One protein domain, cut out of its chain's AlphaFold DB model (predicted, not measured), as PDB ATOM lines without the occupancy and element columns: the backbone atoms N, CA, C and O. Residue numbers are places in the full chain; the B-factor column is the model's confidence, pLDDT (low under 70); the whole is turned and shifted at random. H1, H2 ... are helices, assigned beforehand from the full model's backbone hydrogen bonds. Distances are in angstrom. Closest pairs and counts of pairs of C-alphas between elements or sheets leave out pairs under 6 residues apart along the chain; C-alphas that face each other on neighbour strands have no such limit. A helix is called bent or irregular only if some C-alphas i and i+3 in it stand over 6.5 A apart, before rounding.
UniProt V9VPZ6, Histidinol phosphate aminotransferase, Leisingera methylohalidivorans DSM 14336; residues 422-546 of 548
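What this domain is: This is residues 422 to 546 of the 548 residues of the protein "Histidinol phosphate aminotransferase" of Leisingera methylohalidivorans DSM 14336 (UniProt V9VPZ6). The model is a rod of helices in which the chain goes three times along the length: the long, bent H1 makes one course, H2 and H3 together fold back beside it, and H4 and H5 together make the third. H3, H4 and the first arm of H1 make one end of the rod, while the rest of H1, H2 and H5 make the other. The printed part has 125 residues with five named helices, H1 to H5 in order, and no named strand; the class is all helix. It is only just loose, close to compact, with a radius of gyration of the C-alphas of 16.8 A and spans of 57 by 21 by 20 A.

Where its parts are: Find C-alpha 422 at (63.385, -3.418, -43.351), where H1, residues 422 to 462, begins. By its hydrogen bonds it was assigned as one helix, but it is bent, with C-alphas 431 and 434 7.5 A apart: H1a is residues 422 to 431, and H1b is residues 434 to 462, 35.4 A from first to last C-alpha, ending with C-alpha 462 at (13.100, -7.696, -30.657). H1b is irregular, C-alphas 452 and 455 being 6.9 A apart, with a kink of 52 degrees near residue 456. Next comes H2, residues 464 to 486, also assigned as one helix by its hydrogen bonds and bent, with C-alphas 473 and 476 7.9 A apart: H2a is residues 464 to 473 and H2b residues 476 to 486. H3 is residues 489 to 501, 19.2 A, and H4 is residues 508 to 521, 20.0 A. H5, residues 523 to 544, runs 30.7 A to (15.486, 0.112, -24.024); it is irregular, but only just, with C-alphas 539 and 542 6.9 A apart.

How they stand to each other: Start at H1, the hub, which touches most other helices. H1a touches H4 at Phe 429 and Ala 508, closest C-alphas 4.5 A. H1b and H2a form a helical hairpin, opposite ways at a shallow tilt of 23 degrees, closest C-alphas Ile 459 and Thr 467 at 5.8 A. H1b touches H2b at Lys 442 and Tyr 479, 4.9 A between closest C-alphas, and H5 at Ala 449 and Gln 530, 6.2 A, a steep tilt of 58 degrees. H3 touches H4 at a steep tilt of 63 degrees, closest C-alphas Tyr 494 and Ala 515 at 5.5 A. H3 and H5 are apart. Every O i to N i+4 pair is within hydrogen-bond range in H1a, H2a, H2b and H4, against 20 of 25 in H1b, 7 of 9 in H3 and 16 of 18 in H5.

The domain as a whole: Look at Ser 505 and Ala 546 for the two C-alphas farthest apart, 57.0 A. The printed part has no cut; the link H3 to H4 is short and the other links are tight. The mean pLDDT of the printed part is 87.5, and it is under 70 at residue 489 and residues 542 to 546.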
ATOM      1  N   ALA A 422      64.255  -2.421 -43.976       77.31
ATOM      2  CA  ALA A 422      63.385  -3.418 -43.351       77.31
ATOM      3  C   ALA A 422      63.216  -3.235 -41.833       77.31
ATOM      4  O   ALA A 422      62.098  -3.368 -41.336       77.31
ATOM      5  N   GLY A 423      64.270  -2.877 -41.088       78.44
ATOM      6  CA  GLY A 423      64.155  -2.672 -39.639       78.44
ATOM      7  C   GLY A 423      63.345  -1.425 -39.291       78.44
ATOM      8  O   GLY A 423      62.522  -1.466 -38.380       78.44
ATOM      9  N   LYS A 424      63.467  -0.346 -40.077       81.94
ATOM     10  CA  LYS A 424      62.632   0.859 -39.918       81.94
ATOM     11  C   LYS A 424      61.166   0.604 -40.277       81.94
ATOM     12  O   LYS A 424      60.267   1.152 -39.640       81.94
ATOM     13  N   ALA A 425      60.906  -0.209 -41.303       84.50
ATOM     14  CA  ALA A 425      59.548  -0.620 -41.654       84.50
ATOM     15  C   ALA A 425      58.926  -1.490 -40.552       84.50
ATOM     16  O   ALA A 425      57.769  -1.275 -40.189       84.50
ATOM     17  N   LEU A 426      59.705  -2.419 -39.993       87.56
ATOM     18  CA  LEU A 426      59.306  -3.275 -38.881       87.56
ATOM     19  C   LEU A 426      59.017  -2.467 -37.606       87.56
ATOM     20  O   LEU A 426      57.993  -2.690 -36.971       87.56
ATOM     21  N   ASP A 427      59.867  -1.500 -37.265       86.12
ATOM     22  CA  ASP A 427      59.693  -0.606 -36.114       86.12
ATOM     23  C   ASP A 427      58.426   0.261 -36.238       86.12
ATOM     24  O   ASP A 427      57.580   0.291 -35.342       86.12
ATOM     25  N   LYS A 428      58.220   0.891 -37.404       89.00
ATOM     26  CA  LYS A 428      56.998   1.663 -37.691       89.00
ATOM     27  C   LYS A 428      55.740   0.805 -37.660       89.00
ATOM     28  O   LYS A 428      54.702   1.253 -37.180       89.00
ATOM     29  N   PHE A 429      55.816  -0.412 -38.195       91.62
ATOM     30  CA  PHE A 429      54.704  -1.347 -38.117       91.62
ATOM     31  C   PHE A 429      54.435  -1.715 -36.661       91.62
ATOM     32  O   PHE A 429      53.317  -1.550 -36.196       91.62
ATOM     33  N   SER A 430      55.461  -2.116 -35.912       89.31
ATOM     34  CA  SER A 430      55.311  -2.558 -34.531       89.31
ATOM     35  C   SER A 430      54.784  -1.481 -33.588       89.31
ATOM     36  O   SER A 430      53.979  -1.809 -32.718       89.31
ATOM     37  N   SER A 431      55.218  -0.233 -33.746       89.00
ATOM     38  CA  SER A 431      54.760   0.894 -32.924       89.00
ATOM     39  C   SER A 431      53.324   1.314 -33.252       89.00
ATOM     40  O   SER A 431      52.574   1.683 -32.351       89.00
ATOM     41  N   GLY A 432      52.911   1.224 -34.521       89.31
ATOM     42  CA  GLY A 432      51.558   1.580 -34.962       89.31
ATOM     43  C   GLY A 432      50.534   0.443 -34.910       89.31
ATOM     44  O   GLY A 432      49.332   0.711 -34.966       89.31
ATOM     45  N   PHE A 433      50.982  -0.812 -34.817       91.06
ATOM     46  CA  PHE A 433      50.151  -1.990 -35.069       91.06
ATOM     47  C   PHE A 433      48.944  -2.090 -34.140       91.06
ATOM     48  O   PHE A 433      47.820  -2.183 -34.628       91.06
ATOM     49  N   THR A 434      49.154  -2.034 -32.822       89.00
ATOM     50  CA  THR A 434      48.080  -2.221 -31.835       89.00
ATOM     51  C   THR A 434      46.965  -1.194 -32.038       89.00
ATOM     52  O   THR A 434      45.813  -1.567 -32.243       89.00
ATOM     53  N   GLY A 435      47.302   0.098 -32.111       89.44
ATOM     54  CA  GLY A 435      46.306   1.152 -32.327       89.44
ATOM     55  C   GLY A 435      45.601   1.051 -33.686       89.44
ATOM     56  O   GLY A 435      44.395   1.285 -33.790       89.44
ATOM     57  N   ALA A 436      46.319   0.658 -34.743       90.81
ATOM     58  CA  ALA A 436      45.724   0.449 -36.061       90.81
ATOM     59  C   ALA A 436      44.790  -0.774 -36.100       90.81
ATOM     60  O   ALA A 436      43.727  -0.704 -36.724       90.81
ATOM     61  N   ALA A 437      45.143  -1.863 -35.412       91.12
ATOM     62  CA  ALA A 437      44.324  -3.067 -35.283       91.12
ATOM     63  C   ALA A 437      43.054  -2.805 -34.455       91.12
ATOM     64  O   ALA A 437      41.960  -3.189 -34.876       91.12
ATOM     65  N   GLU A 438      43.162  -2.076 -33.339       91.31
ATOM     66  CA  GLU A 438      42.012  -1.629 -32.541       91.31
ATOM     67  C   GLU A 438      41.077  -0.739 -33.360       91.31
ATOM     68  O   GLU A 438      39.862  -0.954 -33.391       91.31
ATOM     69  N   LYS A 439      41.639   0.227 -34.098       92.69
ATOM     70  CA  LYS A 439      40.866   1.088 -34.996       92.69
ATOM     71  C   LYS A 439      40.164   0.271 -36.078       92.69
ATOM     72  O   LYS A 439      38.997   0.532 -36.372       92.69
ATOM     73  N   PHE A 440      40.836  -0.714 -36.672       93.44
ATOM     74  CA  PHE A 440      40.241  -1.582 -37.688       93.44
ATOM     75  C   PHE A 440      39.107  -2.446 -37.118       93.44
ATOM     76  O   PHE A 440      38.047  -2.551 -37.740       93.44
ATOM     77  N   LEU A 441      39.270  -2.993 -35.909       92.12
ATOM     78  CA  LEU A 441      38.197  -3.696 -35.204       92.12
ATOM     79  C   LEU A 441      36.988  -2.795 -34.970       92.12
ATOM     80  O   LEU A 441      35.886  -3.152 -35.392       92.12
ATOM     81  N   LYS A 442      37.206  -1.625 -34.358       92.25
ATOM     82  CA  LYS A 442      36.137  -0.684 -34.003       92.25
ATOM     83  C   LYS A 442      35.389  -0.182 -35.239       92.25
ATOM     84  O   LYS A 442      34.169  -0.105 -35.232       92.25
ATOM     85  N   THR A 443      36.113   0.184 -36.298       92.62
ATOM     86  CA  THR A 443      35.534   0.934 -37.431       92.62
ATOM     87  C   THR A 443      35.152   0.073 -38.632       92.62
ATOM     88  O   THR A 443      34.438   0.555 -39.510       92.62
ATOM     89  N   LYS A 444      35.632  -1.176 -38.719       93.50
ATOM     90  CA  LYS A 444      35.381  -2.058 -39.871       93.50
ATOM     91  C   LYS A 444      34.818  -3.414 -39.465       93.50
ATOM     92  O   LYS A 444      33.732  -3.755 -39.924       93.50
ATOM     93  N   LEU A 445      35.516  -4.187 -38.631       92.56
ATOM     94  CA  LEU A 445      35.103  -5.573 -38.358       92.56
ATOM     95  C   LEU A 445      33.858  -5.675 -37.472       92.56
ATOM     96  O   LEU A 445      32.941  -6.410 -37.830       92.56
ATOM     97  N   ALA A 446      33.801  -4.953 -36.350       92.81
ATOM     98  CA  ALA A 446      32.651  -5.014 -35.448       92.81
ATOM     99  C   ALA A 446      31.357  -4.468 -36.092       92.81
ATOM    100  O   ALA A 446      30.345  -5.169 -36.028       92.81
ATOM    101  N   PRO A 447      31.378  -3.329 -36.819       93.56
ATOM    102  CA  PRO A 447      30.215  -2.873 -37.580       93.56
ATOM    103  C   PRO A 447      29.778  -3.865 -38.665       93.56
ATOM    104  O   PRO A 447      28.590  -4.137 -38.809       93.56
ATOM    105  N   ALA A 448      30.725  -4.462 -39.400       92.56
ATOM    106  CA  ALA A 448      30.394  -5.454 -40.424       92.56
ATOM    107  C   ALA A 448      29.776  -6.730 -39.828       92.56
ATOM    108  O   ALA A 448      28.885  -7.319 -40.436       92.56
ATOM    109  N   ALA A 449      30.224  -7.157 -38.643       92.12
ATOM    110  CA  ALA A 449      29.635  -8.288 -37.930       92.12
ATOM    111  C   ALA A 449      28.227  -7.971 -37.401       92.12
ATOM    112  O   ALA A 449      27.348  -8.831 -37.484       92.12
ATOM    113  N   MET A 450      28.008  -6.746 -36.900       92.81
ATOM    114  CA  MET A 450      26.681  -6.268 -36.510       92.81
ATOM    115  C   MET A 450      25.719  -6.341 -37.697       92.81
ATOM    116  O   MET A 450      24.732  -7.064 -37.635       92.81
ATOM    117  N   GLU A 451      26.034  -5.647 -38.792       91.56
ATOM    118  CA  GLU A 451      25.141  -5.542 -39.951       91.56
ATOM    119  C   GLU A 451      24.956  -6.878 -40.680       91.56
ATOM    120  O   GLU A 451      23.839  -7.245 -41.034       91.56
ATOM    121  N   GLY A 452      26.040  -7.627 -40.897       87.00
ATOM    122  CA  GLY A 452      26.023  -8.809 -41.760       87.00
ATOM    123  C   GLY A 452      25.546 -10.103 -41.099       87.00
ATOM    124  O   GLY A 452      25.188 -11.035 -41.812       87.00
ATOM    125  N   ALA A 453      25.569 -10.196 -39.766       86.00
ATOM    126  CA  ALA A 453      25.240 -11.440 -39.063       86.00
ATOM    127  C   ALA A 453      24.306 -11.234 -37.869       86.00
ATOM    128  O   ALA A 453      23.326 -11.957 -37.734       86.00
ATOM    129  N   VAL A 454      24.580 -10.250 -37.013       91.25
ATOM    130  CA  VAL A 454      23.863 -10.116 -35.734       91.25
ATOM    131  C   VAL A 454      22.509  -9.420 -35.892       91.25
ATOM    132  O   VAL A 454      21.531  -9.817 -35.265       91.25
ATOM    133  N   LYS A 455      22.421  -8.401 -36.751       93.06
ATOM    134  CA  LYS A 455      21.224  -7.567 -36.918       93.06
ATOM    135  C   LYS A 455      19.978  -8.382 -37.252       93.06
ATOM    136  O   LYS A 455      18.931  -8.142 -36.664       93.06
ATOM    137  N   LYS A 456      20.090  -9.376 -38.140       92.38
ATOM    138  CA  LYS A 456      18.962 -10.244 -38.517       92.38
ATOM    139  C   LYS A 456      18.405 -11.010 -37.311       92.38
ATOM    140  O   LYS A 456      17.191 -11.058 -37.130       92.38
ATOM    141  N   ASP A 457      19.285 -11.544 -36.468       90.88
ATOM    142  CA  ASP A 457      18.897 -12.284 -35.264       90.88
ATOM    143  C   ASP A 457      18.263 -11.373 -34.207       90.88
ATOM    144  O   ASP A 457      17.346 -11.785 -33.495       90.88
ATOM    145  N   LEU A 458      18.739 -10.129 -34.100       90.00
ATOM    146  CA  LEU A 458      18.154  -9.129 -33.211       90.00
ATOM    147  C   LEU A 458      16.763  -8.694 -33.690       90.00
ATOM    148  O   LEU A 458      15.835  -8.689 -32.885       90.00
ATOM    149  N   ILE A 459      16.586  -8.438 -34.992       91.00
ATOM    150  CA  ILE A 459      15.281  -8.097 -35.583       91.00
ATOM    151  C   ILE A 459      14.273  -9.220 -35.339       91.00
ATOM    152  O   ILE A 459      13.152  -8.948 -34.918       91.00
ATOM    153  N   ALA A 460      14.674 -10.478 -35.539       89.31
ATOM    154  CA  ALA A 460      13.799 -11.626 -35.312       89.31
ATOM    155  C   ALA A 460      13.340 -11.762 -33.847       89.31
ATOM    156  O   ALA A 460      12.277 -12.321 -33.592       89.31
ATOM    157  N   LYS A 461      14.129 -11.265 -32.883       88.44
ATOM    158  CA  LYS A 461      13.837 -11.380 -31.444       88.44
ATOM    159  C   LYS A 461      13.147 -10.159 -30.843       88.44
ATOM    160  O   LYS A 461      12.336 -10.323 -29.940       88.44
ATOM    161  N   TYR A 462      13.499  -8.958 -31.294       86.56
ATOM    162  CA  TYR A 462      13.100  -7.696 -30.657       86.56
ATOM    163  C   TYR A 462      12.376  -6.737 -31.613       86.56
ATOM    164  O   TYR A 462      11.902  -5.688 -31.187       86.56
ATOM    165  N   GLY A 463      12.277  -7.079 -32.900       88.38
ATOM    166  CA  GLY A 463      11.681  -6.232 -33.928       88.38
ATOM    167  C   GLY A 463      12.643  -5.188 -34.503       88.38
ATOM    168  O   GLY A 463      13.694  -4.869 -33.935       88.38
ATOM    169  N   THR A 464      12.279  -4.652 -35.671       89.56
ATOM    170  CA  THR A 464      13.122  -3.739 -36.457       89.56
ATOM    171  C   THR A 464      13.444  -2.448 -35.711       89.56
ATOM    172  O   THR A 464      14.617  -2.116 -35.557       89.56
ATOM    173  N   LYS A 465      12.422  -1.757 -35.188       87.62
ATOM    174  CA  LYS A 465      12.579  -0.449 -34.535       87.62
ATOM    175  C   LYS A 465      13.506  -0.519 -33.317       87.62
ATOM    176  O   LYS A 465      14.507   0.186 -33.271       87.62
ATOM    177  N   ALA A 466      13.241  -1.447 -32.394       86.50
ATOM    178  CA  ALA A 466      14.065  -1.627 -31.198       86.50
ATOM    179  C   ALA A 466      15.522  -1.989 -31.537       86.50
ATOM    180  O   ALA A 466      16.450  -1.511 -30.888       86.50
ATOM    181  N   THR A 467      15.737  -2.796 -32.583       89.06
ATOM    182  CA  THR A 467      17.087  -3.149 -33.041       89.06
ATOM    183  C   THR A 467      17.831  -1.941 -33.613       89.06
ATOM    184  O   THR A 467      19.007  -1.745 -33.306       89.06
ATOM    185  N   GLU A 468      17.177  -1.123 -34.438       90.06
ATOM    186  CA  GLU A 468      17.793   0.079 -35.012       90.06
ATOM    187  C   GLU A 468      18.127   1.124 -33.946       90.06
ATOM    188  O   GLU A 468      19.229   1.681 -33.968       90.06
ATOM    189  N   ASP A 469      17.225   1.344 -32.989       88.62
ATOM    190  CA  ASP A 469      17.448   2.263 -31.873       88.62
ATOM    191  C   ASP A 469      18.603   1.772 -30.989       88.62
ATOM    192  O   ASP A 469      19.505   2.547 -30.663       88.62
ATOM    193  N   PHE A 470      18.670   0.467 -30.700       89.50
ATOM    194  CA  PHE A 470      19.794  -0.144 -29.987       89.50
ATOM    195  C   PHE A 470      21.138   0.081 -30.699       89.50
ATOM    196  O   PHE A 470      22.117   0.477 -30.059       89.50
ATOM    197  N   ILE A 471      21.204  -0.145 -32.016       90.69
ATOM    198  CA  ILE A 471      22.439   0.055 -32.790       90.69
ATOM    199  C   ILE A 471      22.851   1.534 -32.764       90.69
ATOM    200  O   ILE A 471      24.030   1.823 -32.556       90.69
ATOM    201  N   LYS A 472      21.904   2.469 -32.918       90.88
ATOM    202  CA  LYS A 472      22.176   3.916 -32.864       90.88
ATOM    203  C   LYS A 472      22.671   4.365 -31.485       90.88
ATOM    204  O   LYS A 472      23.651   5.098 -31.408       90.88
ATOM    205  N   LEU A 473      22.025   3.911 -30.412       88.75
ATOM    206  CA  LEU A 473      22.320   4.331 -29.034       88.75
ATOM    207  C   LEU A 473      23.572   3.668 -28.450       88.75
ATOM    208  O   LEU A 473      24.273   4.270 -27.636       88.75
ATOM    209  N   HIS A 474      23.848   2.414 -28.813       90.12
ATOM    210  CA  HIS A 474      24.862   1.602 -28.132       90.12
ATOM    211  C   HIS A 474      25.945   1.033 -29.051       90.12
ATOM    212  O   HIS A 474      26.956   0.551 -28.536       90.12
ATOM    213  N   GLY A 475      25.786   1.108 -30.375       88.56
ATOM    214  CA  GLY A 475      26.706   0.515 -31.345       88.56
ATOM    215  C   GLY A 475      28.154   0.971 -31.165       88.56
ATOM    216  O   GLY A 475      29.023   0.132 -30.942       88.56
ATOM    217  N   ASP A 476      28.426   2.283 -31.181       89.88
ATOM    218  CA  ASP A 476      29.809   2.789 -31.075       89.88
ATOM    219  C   ASP A 476      30.483   2.401 -29.749       89.88
ATOM    220  O   ASP A 476      31.656   2.012 -29.731       89.88
ATOM    221  N   ALA A 477      29.724   2.428 -28.648       89.69
ATOM    222  CA  ALA A 477      30.209   2.015 -27.334       89.69
ATOM    223  C   ALA A 477      30.571   0.520 -27.313       89.69
ATOM    224  O   ALA A 477      31.652   0.158 -26.850       89.69
ATOM    225  N   ILE A 478      29.710  -0.338 -27.875       90.50
ATOM    226  CA  ILE A 478      29.956  -1.783 -27.990       90.50
ATOM    227  C   ILE A 478      31.176  -2.051 -28.877       90.50
ATOM    228  O   ILE A 478      32.030  -2.860 -28.520       90.50
ATOM    229  N   TYR A 479      31.318  -1.352 -30.006       92.56
ATOM    230  CA  TYR A 479      32.478  -1.513 -30.888       92.56
ATOM    231  C   TYR A 479      33.783  -1.086 -30.205       92.56
ATOM    232  O   TYR A 479      34.814  -1.742 -30.374       92.56
ATOM    233  N   GLY A 480      33.740  -0.017 -29.404       87.19
ATOM    234  CA  GLY A 480      34.861   0.403 -28.564       87.19
ATOM    235  C   GLY A 480      35.223  -0.631 -27.492       87.19
ATOM    236  O   GLY A 480      36.402  -0.874 -27.247       87.19
ATOM    237  N   GLU A 481      34.231  -1.277 -26.883       86.31
ATOM    238  CA  GLU A 481      34.438  -2.323 -25.877       86.31
ATOM    239  C   GLU A 481      35.010  -3.610 -26.486       86.31
ATOM    240  O   GLU A 481      35.952  -4.183 -25.940       86.31
ATOM    241  N   ILE A 482      34.544  -4.008 -27.673       88.94
ATOM    242  CA  ILE A 482      35.099  -5.136 -28.437       88.94
ATOM    243  C   ILE A 482      36.581  -4.915 -28.744       88.94
ATOM    244  O   ILE A 482      37.387  -5.827 -28.554       88.94
ATOM    245  N   ALA A 483      36.959  -3.710 -29.185       86.06
ATOM    246  CA  ALA A 483      38.358  -3.380 -29.451       86.06
ATOM    247  C   ALA A 483      39.231  -3.539 -28.193       86.06
ATOM    248  O   ALA A 483      40.319  -4.102 -28.283       86.06
ATOM    249  N   LYS A 484      38.720  -3.148 -27.014       82.62
ATOM    250  CA  LYS A 484      39.406  -3.326 -25.722       82.62
ATOM    251  C   LYS A 484      39.469  -4.784 -25.259       82.62
ATOM    252  O   LYS A 484      40.468  -5.188 -24.680       82.62
ATOM    253  N   GLN A 485      38.418  -5.577 -25.479       85.25
ATOM    254  CA  GLN A 485      38.356  -6.973 -25.018       85.25
ATOM    255  C   GLN A 485      39.183  -7.936 -25.882       85.25
ATOM    256  O   GLN A 485      39.593  -9.001 -25.416       85.25
ATOM    257  N   ILE A 486      39.386  -7.604 -27.158       83.06
ATOM    258  CA  ILE A 486      40.095  -8.459 -28.118       83.06
ATOM    259  C   ILE A 486      41.584  -8.082 -28.236       83.06
ATOM    260  O   ILE A 486      42.355  -8.884 -28.765       83.06
ATOM    261  N   SER A 487      42.017  -6.935 -27.703       74.44
ATOM    262  CA  SER A 487      43.406  -6.469 -27.795       74.44
ATOM    263  C   SER A 487      44.433  -7.361 -27.074       74.44
ATOM    264  O   SER A 487      44.110  -8.368 -26.431       74.44
ATOM    265  N   GLY A 488      45.723  -7.043 -27.228       70.06
ATOM    266  CA  GLY A 488      46.811  -7.769 -26.580       70.06
ATOM    267  C   GLY A 488      47.140  -9.094 -27.271       70.06
ATOM    268  O   GLY A 488      47.445  -9.147 -28.462       70.06
ATOM    269  N   LYS A 489      47.094 -10.209 -26.525       66.38
ATOM    270  CA  LYS A 489      47.554 -11.533 -27.005       66.38
ATOM    271  C   LYS A 489      46.841 -12.022 -28.274       66.38
ATOM    272  O   LYS A 489      47.433 -12.806 -29.014       66.38
ATOM    273  N   SER A 490      45.612 -11.578 -28.551       79.31
ATOM    274  CA  SER A 490      44.914 -11.957 -29.790       79.31
ATOM    275  C   SER A 490      45.554 -11.318 -31.025       79.31
ATOM    276  O   SER A 490      45.564 -11.928 -32.092       79.31
ATOM    277  N   PHE A 491      46.138 -10.123 -30.893       87.62
ATOM    278  CA  PHE A 491      46.829  -9.445 -31.991       87.62
ATOM    279  C   PHE A 491      48.196 -10.051 -32.298       87.62
ATOM    280  O   PHE A 491      48.630 -10.023 -33.451       87.62
ATOM    281  N   SER A 492      48.832 -10.688 -31.310       86.44
ATOM    282  CA  SER A 492      50.113 -11.377 -31.495       86.44
ATOM    283  C   SER A 492      50.088 -12.442 -32.587       86.44
ATOM    284  O   SER A 492      51.100 -12.640 -33.262       86.44
ATOM    285  N   LYS A 493      48.941 -13.102 -32.794       90.44
ATOM    286  CA  LYS A 493      48.749 -14.058 -33.893       90.44
ATOM    287  C   LYS A 493      48.939 -13.372 -35.248       90.44
ATOM    288  O   LYS A 493      49.780 -13.802 -36.031       90.44
ATOM    289  N   TYR A 494      48.219 -12.279 -35.492       92.12
ATOM    290  CA  TYR A 494      48.238 -11.580 -36.781       92.12
ATOM    291  C   TYR A 494      49.562 -10.855 -37.031       92.12
ATOM    292  O   TYR A 494      50.073 -10.890 -38.148       92.12
ATOM    293  N   ALA A 495      50.168 -10.269 -35.992       89.88
ATOM    294  CA  ALA A 495      51.535  -9.759 -36.083       89.88
ATOM    295  C   ALA A 495      52.509 -10.880 -36.483       89.88
ATOM    296  O   ALA A 495      53.303 -10.714 -37.405       89.88
ATOM    297  N   GLY A 496      52.416 -12.049 -35.838       89.38
ATOM    298  CA  GLY A 496      53.241 -13.214 -36.158       89.38
ATOM    299  C   GLY A 496      53.066 -13.719 -37.595       89.38
ATOM    300  O   GLY A 496      54.058 -14.002 -38.267       89.38
ATOM    301  N   GLU A 497      51.832 -13.799 -38.094       91.06
ATOM    302  CA  GLU A 497      51.529 -14.196 -39.480       91.06
ATOM    303  C   GLU A 497      52.120 -13.216 -40.508       91.06
ATOM    304  O   GLU A 497      52.743 -13.629 -41.490       91.06
ATOM    305  N   VAL A 498      52.011 -11.908 -40.264       92.50
ATOM    306  CA  VAL A 498      52.617 -10.899 -41.145       92.50
ATOM    307  C   VAL A 498      54.140 -11.022 -41.159       92.50
ATOM    308  O   VAL A 498      54.734 -11.094 -42.231       92.50
ATOM    309  N   LEU A 499      54.785 -11.136 -39.996       89.38
ATOM    310  CA  LEU A 499      56.244 -11.274 -39.921       89.38
ATOM    311  C   LEU A 499      56.763 -12.553 -40.575       89.38
ATOM    312  O   LEU A 499      57.799 -12.543 -41.230       89.38
ATOM    313  N   THR A 500      56.045 -13.663 -40.403       89.00
ATOM    314  CA  THR A 500      56.434 -14.941 -41.007       89.00
ATOM    315  C   THR A 500      56.186 -14.981 -42.509       89.00
ATOM    316  O   THR A 500      56.842 -15.768 -43.185       89.00
ATOM    317  N   SER A 501      55.288 -14.157 -43.055       86.62
ATOM    318  CA  SER A 501      55.018 -14.056 -44.498       86.62
ATOM    319  C   SER A 501      55.863 -12.989 -45.208       86.62
ATOM    320  O   SER A 501      56.143 -13.145 -46.395       86.62
ATOM    321  N   SER A 502      56.327 -11.968 -44.485       86.38
ATOM    322  CA  SER A 502      57.147 -10.868 -44.997       86.38
ATOM    323  C   SER A 502      58.608 -11.274 -45.233       86.38
ATOM    324  O   SER A 502      59.170 -12.124 -44.541       86.38
ATOM    325  N   ASP A 503      59.224 -10.647 -46.234       79.56
ATOM    326  CA  ASP A 503      60.652 -10.730 -46.557       79.56
ATOM    327  C   ASP A 503      61.376  -9.390 -46.324       79.56
ATOM    328  O   ASP A 503      62.486  -9.188 -46.805       79.56
ATOM    329  N   GLY A 504      60.744  -8.451 -45.608       79.00
ATOM    330  CA  GLY A 504      61.303  -7.130 -45.316       79.00
ATOM    331  C   GLY A 504      61.283  -6.130 -46.476       79.00
ATOM    332  O   GLY A 504      61.696  -4.987 -46.277       79.00
ATOM    333  N   SER A 505      60.773  -6.499 -47.657       80.06
ATOM    334  CA  SER A 505      60.552  -5.553 -48.766       80.06
ATOM    335  C   SER A 505      59.293  -4.695 -48.577       80.06
ATOM    336  O   SER A 505      59.128  -3.653 -49.215       80.06
ATOM    337  N   GLN A 506      58.380  -5.123 -47.701       85.69
ATOM    338  CA  GLN A 506      57.087  -4.480 -47.505       85.69
ATOM    339  C   GLN A 506      57.195  -3.230 -46.620       85.69
ATOM    340  O   GLN A 506      57.881  -3.204 -45.599       85.69
ATOM    341  N   SER A 507      56.431  -2.192 -46.970       88.69
ATOM    342  CA  SER A 507      56.248  -1.020 -46.108       88.69
ATOM    343  C   SER A 507      55.413  -1.360 -44.866       88.69
ATOM    344  O   SER A 507      54.597  -2.284 -44.890       88.69
ATOM    345  N   ALA A 508      55.522  -0.548 -43.810       89.06
ATOM    346  CA  ALA A 508      54.679  -0.677 -42.616       89.06
ATOM    347  C   ALA A 508      53.170  -0.645 -42.932       89.06
ATOM    348  O   ALA A 508      52.391  -1.387 -42.343       89.06
ATOM    349  N   SER A 509      52.761   0.170 -43.910       91.06
ATOM    350  CA  SER A 509      51.367   0.249 -44.367       91.06
ATOM    351  C   SER A 509      50.918  -1.042 -45.058       91.06
ATOM    352  O   SER A 509      49.816  -1.533 -44.816       91.06
ATOM    353  N   THR A 510      51.785  -1.636 -45.881       92.38
ATOM    354  CA  THR A 510      51.522  -2.928 -46.528       92.38
ATOM    355  C   THR A 510      51.387  -4.043 -45.489       92.38
ATOM    356  O   THR A 510      50.422  -4.802 -45.545       92.38
ATOM    357  N   MET A 511      52.290  -4.089 -44.502       92.19
ATOM    358  CA  MET A 511      52.222  -5.033 -43.380       92.19
ATOM    359  C   MET A 511      50.930  -4.864 -42.566       92.19
ATOM    360  O   MET A 511      50.255  -5.845 -42.259       92.19
ATOM    361  N   GLN A 512      50.499  -3.623 -42.310       94.31
ATOM    362  CA  GLN A 512      49.220  -3.357 -41.647       94.31
ATOM    363  C   GLN A 512      48.018  -3.845 -42.465       94.31
ATOM    364  O   GLN A 512      47.083  -4.415 -41.906       94.31
ATOM    365  N   LYS A 513      48.023  -3.646 -43.789       94.00
ATOM    366  CA  LYS A 513      46.955  -4.155 -44.664       94.00
ATOM    367  C   LYS A 513      46.879  -5.680 -44.621       94.00
ATOM    368  O   LYS A 513      45.779  -6.213 -44.534       94.00
ATOM    369  N   GLN A 514      48.022  -6.364 -44.632       93.31
ATOM    370  CA  GLN A 514      48.082  -7.824 -44.507       93.31
ATOM    371  C   GLN A 514      47.530  -8.299 -43.158       93.31
ATOM    372  O   GLN A 514      46.737  -9.238 -43.132       93.31
ATOM    373  N   ALA A 515      47.867  -7.619 -42.058       93.50
ATOM    374  CA  ALA A 515      47.301  -7.941 -40.750       93.50
ATOM    375  C   ALA A 515      45.778  -7.748 -40.723       93.50
ATOM    376  O   ALA A 515      45.050  -8.625 -40.269       93.50
ATOM    377  N   ASN A 516      45.283  -6.630 -41.263       94.06
ATOM    378  CA  ASN A 516      43.849  -6.352 -41.344       94.06
ATOM    379  C   ASN A 516      43.116  -7.405 -42.194       94.06
ATOM    380  O   ASN A 516      42.012  -7.820 -41.852       94.06
ATOM    381  N   GLU A 517      43.728  -7.858 -43.289       94.00
ATOM    382  CA  GLU A 517      43.195  -8.921 -44.146       94.00
ATOM    383  C   GLU A 517      43.157 -10.273 -43.412       94.00
ATOM    384  O   GLU A 517      42.162 -10.994 -43.504       94.00
ATOM    385  N   ALA A 518      44.196 -10.598 -42.636       92.88
ATOM    386  CA  ALA A 518      44.246 -11.801 -41.803       92.88
ATOM    387  C   ALA A 518      43.167 -11.774 -40.707       92.88
ATOM    388  O   ALA A 518      42.377 -12.711 -40.597       92.88
ATOM    389  N   MET A 519      43.040 -10.656 -39.982       92.88
ATOM    390  CA  MET A 519      41.953 -10.432 -39.019       92.88
ATOM    391  C   MET A 519      40.583 -10.547 -39.686       92.88
ATOM    392  O   MET A 519      39.656 -11.135 -39.136       92.88
ATOM    393  N   ARG A 520      40.441 -10.004 -40.901       91.50
ATOM    394  CA  ARG A 520      39.200 -10.112 -41.660       91.50
ATOM    395  C   ARG A 520      38.898 -11.563 -41.984       91.50
ATOM    396  O   ARG A 520      37.738 -11.924 -41.881       91.50
ATOM    397  N   LYS A 521      39.860 -12.390 -42.386       91.94
ATOM    398  CA  LYS A 521      39.625 -13.795 -42.777       91.94
ATOM    399  C   LYS A 521      39.456 -14.752 -41.593       91.94
ATOM    400  O   LYS A 521      38.948 -15.851 -41.792       91.94
ATOM    401  N   ASP A 522      39.815 -14.338 -40.382       91.94
ATOM    402  CA  ASP A 522      39.718 -15.169 -39.184       91.94
ATOM    403  C   ASP A 522      38.257 -15.397 -38.748       91.94
ATOM    404  O   ASP A 522      37.565 -14.500 -38.252       91.94
ATOM    405  N   MET A 523      37.775 -16.626 -38.947       90.69
ATOM    406  CA  MET A 523      36.411 -17.021 -38.593       90.69
ATOM    407  C   MET A 523      36.157 -17.018 -37.084       90.69
ATOM    408  O   MET A 523      35.053 -16.667 -36.662       90.69
ATOM    409  N   ASP A 524      37.146 -17.386 -36.273       91.25
ATOM    410  CA  ASP A 524      36.986 -17.470 -34.821       91.25
ATOM    411  C   ASP A 524      36.927 -16.075 -34.208       91.25
ATOM    412  O   ASP A 524      36.084 -15.807 -33.346       91.25
ATOM    413  N   LEU A 525      37.737 -15.147 -34.726       91.56
ATOM    414  CA  LEU A 525      37.638 -13.734 -34.373       91.56
ATOM    415  C   LEU A 525      36.242 -13.185 -34.689       91.56
ATOM    416  O   LEU A 525      35.625 -12.547 -33.835       91.56
ATOM    417  N   ARG A 526      35.706 -13.464 -35.884       90.19
ATOM    418  CA  ARG A 526      34.353 -13.025 -36.260       90.19
ATOM    419  C   ARG A 526      33.282 -13.596 -35.333       90.19
ATOM    420  O   ARG A 526      32.424 -12.842 -34.879       90.19
ATOM    421  N   LYS A 527      33.341 -14.895 -35.016       90.81
ATOM    422  CA  LYS A 527      32.412 -15.535 -34.069       90.81
ATOM    423  C   LYS A 527      32.493 -14.893 -32.686       90.81
ATOM    424  O   LYS A 527      31.461 -14.599 -32.091       90.81
ATOM    425  N   LYS A 528      33.702 -14.612 -32.194       90.81
ATOM    426  CA  LYS A 528      33.910 -13.955 -30.897       90.81
ATOM    427  C   LYS A 528      33.326 -12.539 -30.875       90.81
ATOM    428  O   LYS A 528      32.645 -12.181 -29.921       90.81
ATOM    429  N   ILE A 529      33.528 -11.760 -31.941       92.31
ATOM    430  CA  ILE A 529      32.908 -10.434 -32.103       92.31
ATOM    431  C   ILE A 529      31.378 -10.555 -32.036       92.31
ATOM    432  O   ILE A 529      30.746  -9.845 -31.260       92.31
ATOM    433  N   GLN A 530      30.783 -11.481 -32.795       92.00
ATOM    434  CA  GLN A 530      29.330 -11.703 -32.797       92.00
ATOM    435  C   GLN A 530      28.800 -12.085 -31.409       92.00
ATOM    436  O   GLN A 530      27.786 -11.545 -30.973       92.00
ATOM    437  N   GLN A 531      29.499 -12.970 -30.690       91.44
ATOM    438  CA  GLN A 531      29.132 -13.378 -29.331       91.44
ATOM    439  C   GLN A 531      29.126 -12.198 -28.354       91.44
ATOM    440  O   GLN A 531      28.179 -12.063 -27.581       91.44
ATOM    441  N   ILE A 532      30.141 -11.327 -28.411       90.62
ATOM    442  CA  ILE A 532      30.212 -10.135 -27.554       90.62
ATOM    443  C   ILE A 532      29.055  -9.178 -27.871       90.62
ATOM    444  O   ILE A 532      28.371  -8.725 -26.954       90.62
ATOM    445  N   ILE A 533      28.783  -8.921 -29.157       91.75
ATOM    446  CA  ILE A 533      27.658  -8.066 -29.573       91.75
ATOM    447  C   ILE A 533      26.330  -8.639 -29.058       91.75
ATOM    448  O   ILE A 533      25.529  -7.909 -28.474       91.75
ATOM    449  N   MET A 534      26.096  -9.941 -29.239       90.12
ATOM    450  CA  MET A 534      24.868 -10.613 -28.801       90.12
ATOM    451  C   MET A 534      24.698 -10.598 -27.278       90.12
ATOM    452  O   MET A 534      23.579 -10.431 -26.788       90.12
ATOM    453  N   ALA A 535      25.788 -10.748 -26.523       90.31
ATOM    454  CA  ALA A 535      25.764 -10.665 -25.067       90.31
ATOM    455  C   ALA A 535      25.386  -9.255 -24.583       90.31
ATOM    456  O   ALA A 535      24.506  -9.114 -23.731       90.31
ATOM    457  N   GLU A 536      25.978  -8.208 -25.167       89.12
ATOM    458  CA  GLU A 536      25.627  -6.822 -24.834       89.12
ATOM    459  C   GLU A 536      24.200  -6.465 -25.262       89.12
ATOM    460  O   GLU A 536      23.478  -5.817 -24.500       89.12
ATOM    461  N   ALA A 537      23.750  -6.944 -26.425       87.50
ATOM    462  CA  ALA A 537      22.370  -6.772 -26.868       87.50
ATOM    463  C   ALA A 537      21.384  -7.404 -25.878       87.50
ATOM    464  O   ALA A 537      20.452  -6.735 -25.435       87.50
ATOM    465  N   LYS A 538      21.631  -8.644 -25.432       87.06
ATOM    466  CA  LYS A 538      20.806  -9.312 -24.409       87.06
ATOM    467  C   LYS A 538      20.753  -8.525 -23.094       87.06
ATOM    468  O   LYS A 538      19.728  -8.535 -22.422       87.06
ATOM    469  N   ARG A 539      21.841  -7.844 -22.719       85.69
ATOM    470  CA  ARG A 539      21.921  -7.063 -21.475       85.69
ATOM    471  C   ARG A 539      21.200  -5.715 -21.557       85.69
ATOM    472  O   ARG A 539      20.648  -5.262 -20.554       85.69
ATOM    473  N   LYS A 540      21.251  -5.050 -22.712       84.00
ATOM    474  CA  LYS A 540      20.814  -3.652 -22.871       84.00
ATOM    475  C   LYS A 540      19.434  -3.502 -23.517       84.00
ATOM    476  O   LYS A 540      18.715  -2.594 -23.117       84.00
ATOM    477  N   MET A 541      19.032  -4.399 -24.421       79.81
ATOM    478  CA  MET A 541      17.744  -4.318 -25.133       79.81
ATOM    479  C   MET A 541      16.496  -4.400 -24.236       79.81
ATOM    480  O   MET A 541      15.571  -3.621 -24.459       79.81
ATOM    481  N   PRO A 542      16.445  -5.230 -23.170       69.88
ATOM    482  CA  PRO A 542      15.298  -5.231 -22.255       69.88
ATOM    483  C   PRO A 542      15.087  -3.891 -21.532       69.88
ATOM    484  O   PRO A 542      13.973  -3.572 -21.140       69.88
ATOM    485  N   LYS A 543      16.151  -3.092 -21.365       58.84
ATOM    486  CA  LYS A 543      16.087  -1.770 -20.720       58.84
ATOM    487  C   LYS A 543      15.632  -0.671 -21.678       58.84
ATOM    488  O   LYS A 543      15.046   0.306 -21.239       58.84
ATOM    489  N   THR A 544      15.902  -0.829 -22.971       53.53
ATOM    490  CA  THR A 544      15.486   0.112 -24.024       53.53
ATOM    491  C   THR A 544      14.015  -0.075 -24.395       53.53
ATOM    492  O   THR A 544      13.343   0.903 -24.693       53.53
ATOM    493  N   ALA A 545      13.493  -1.303 -24.298       50.53
ATOM    494  CA  ALA A 545      12.070  -1.600 -24.479       50.53
ATOM    495  C   ALA A 545      11.176  -1.141 -23.307       50.53
ATOM    496  O   ALA A 545       9.969  -1.068 -23.478       50.53
ATOM    497  N   ALA A 546      11.755  -0.854 -22.134       46.47
ATOM    498  CA  ALA A 546      11.042  -0.337 -20.958       46.47
ATOM    499  C   ALA A 546      11.160   1.194 -20.789       46.47
ATOM    500  O   ALA A 546      10.572   1.757 -19.870       46.47
TER     501      ALA A 546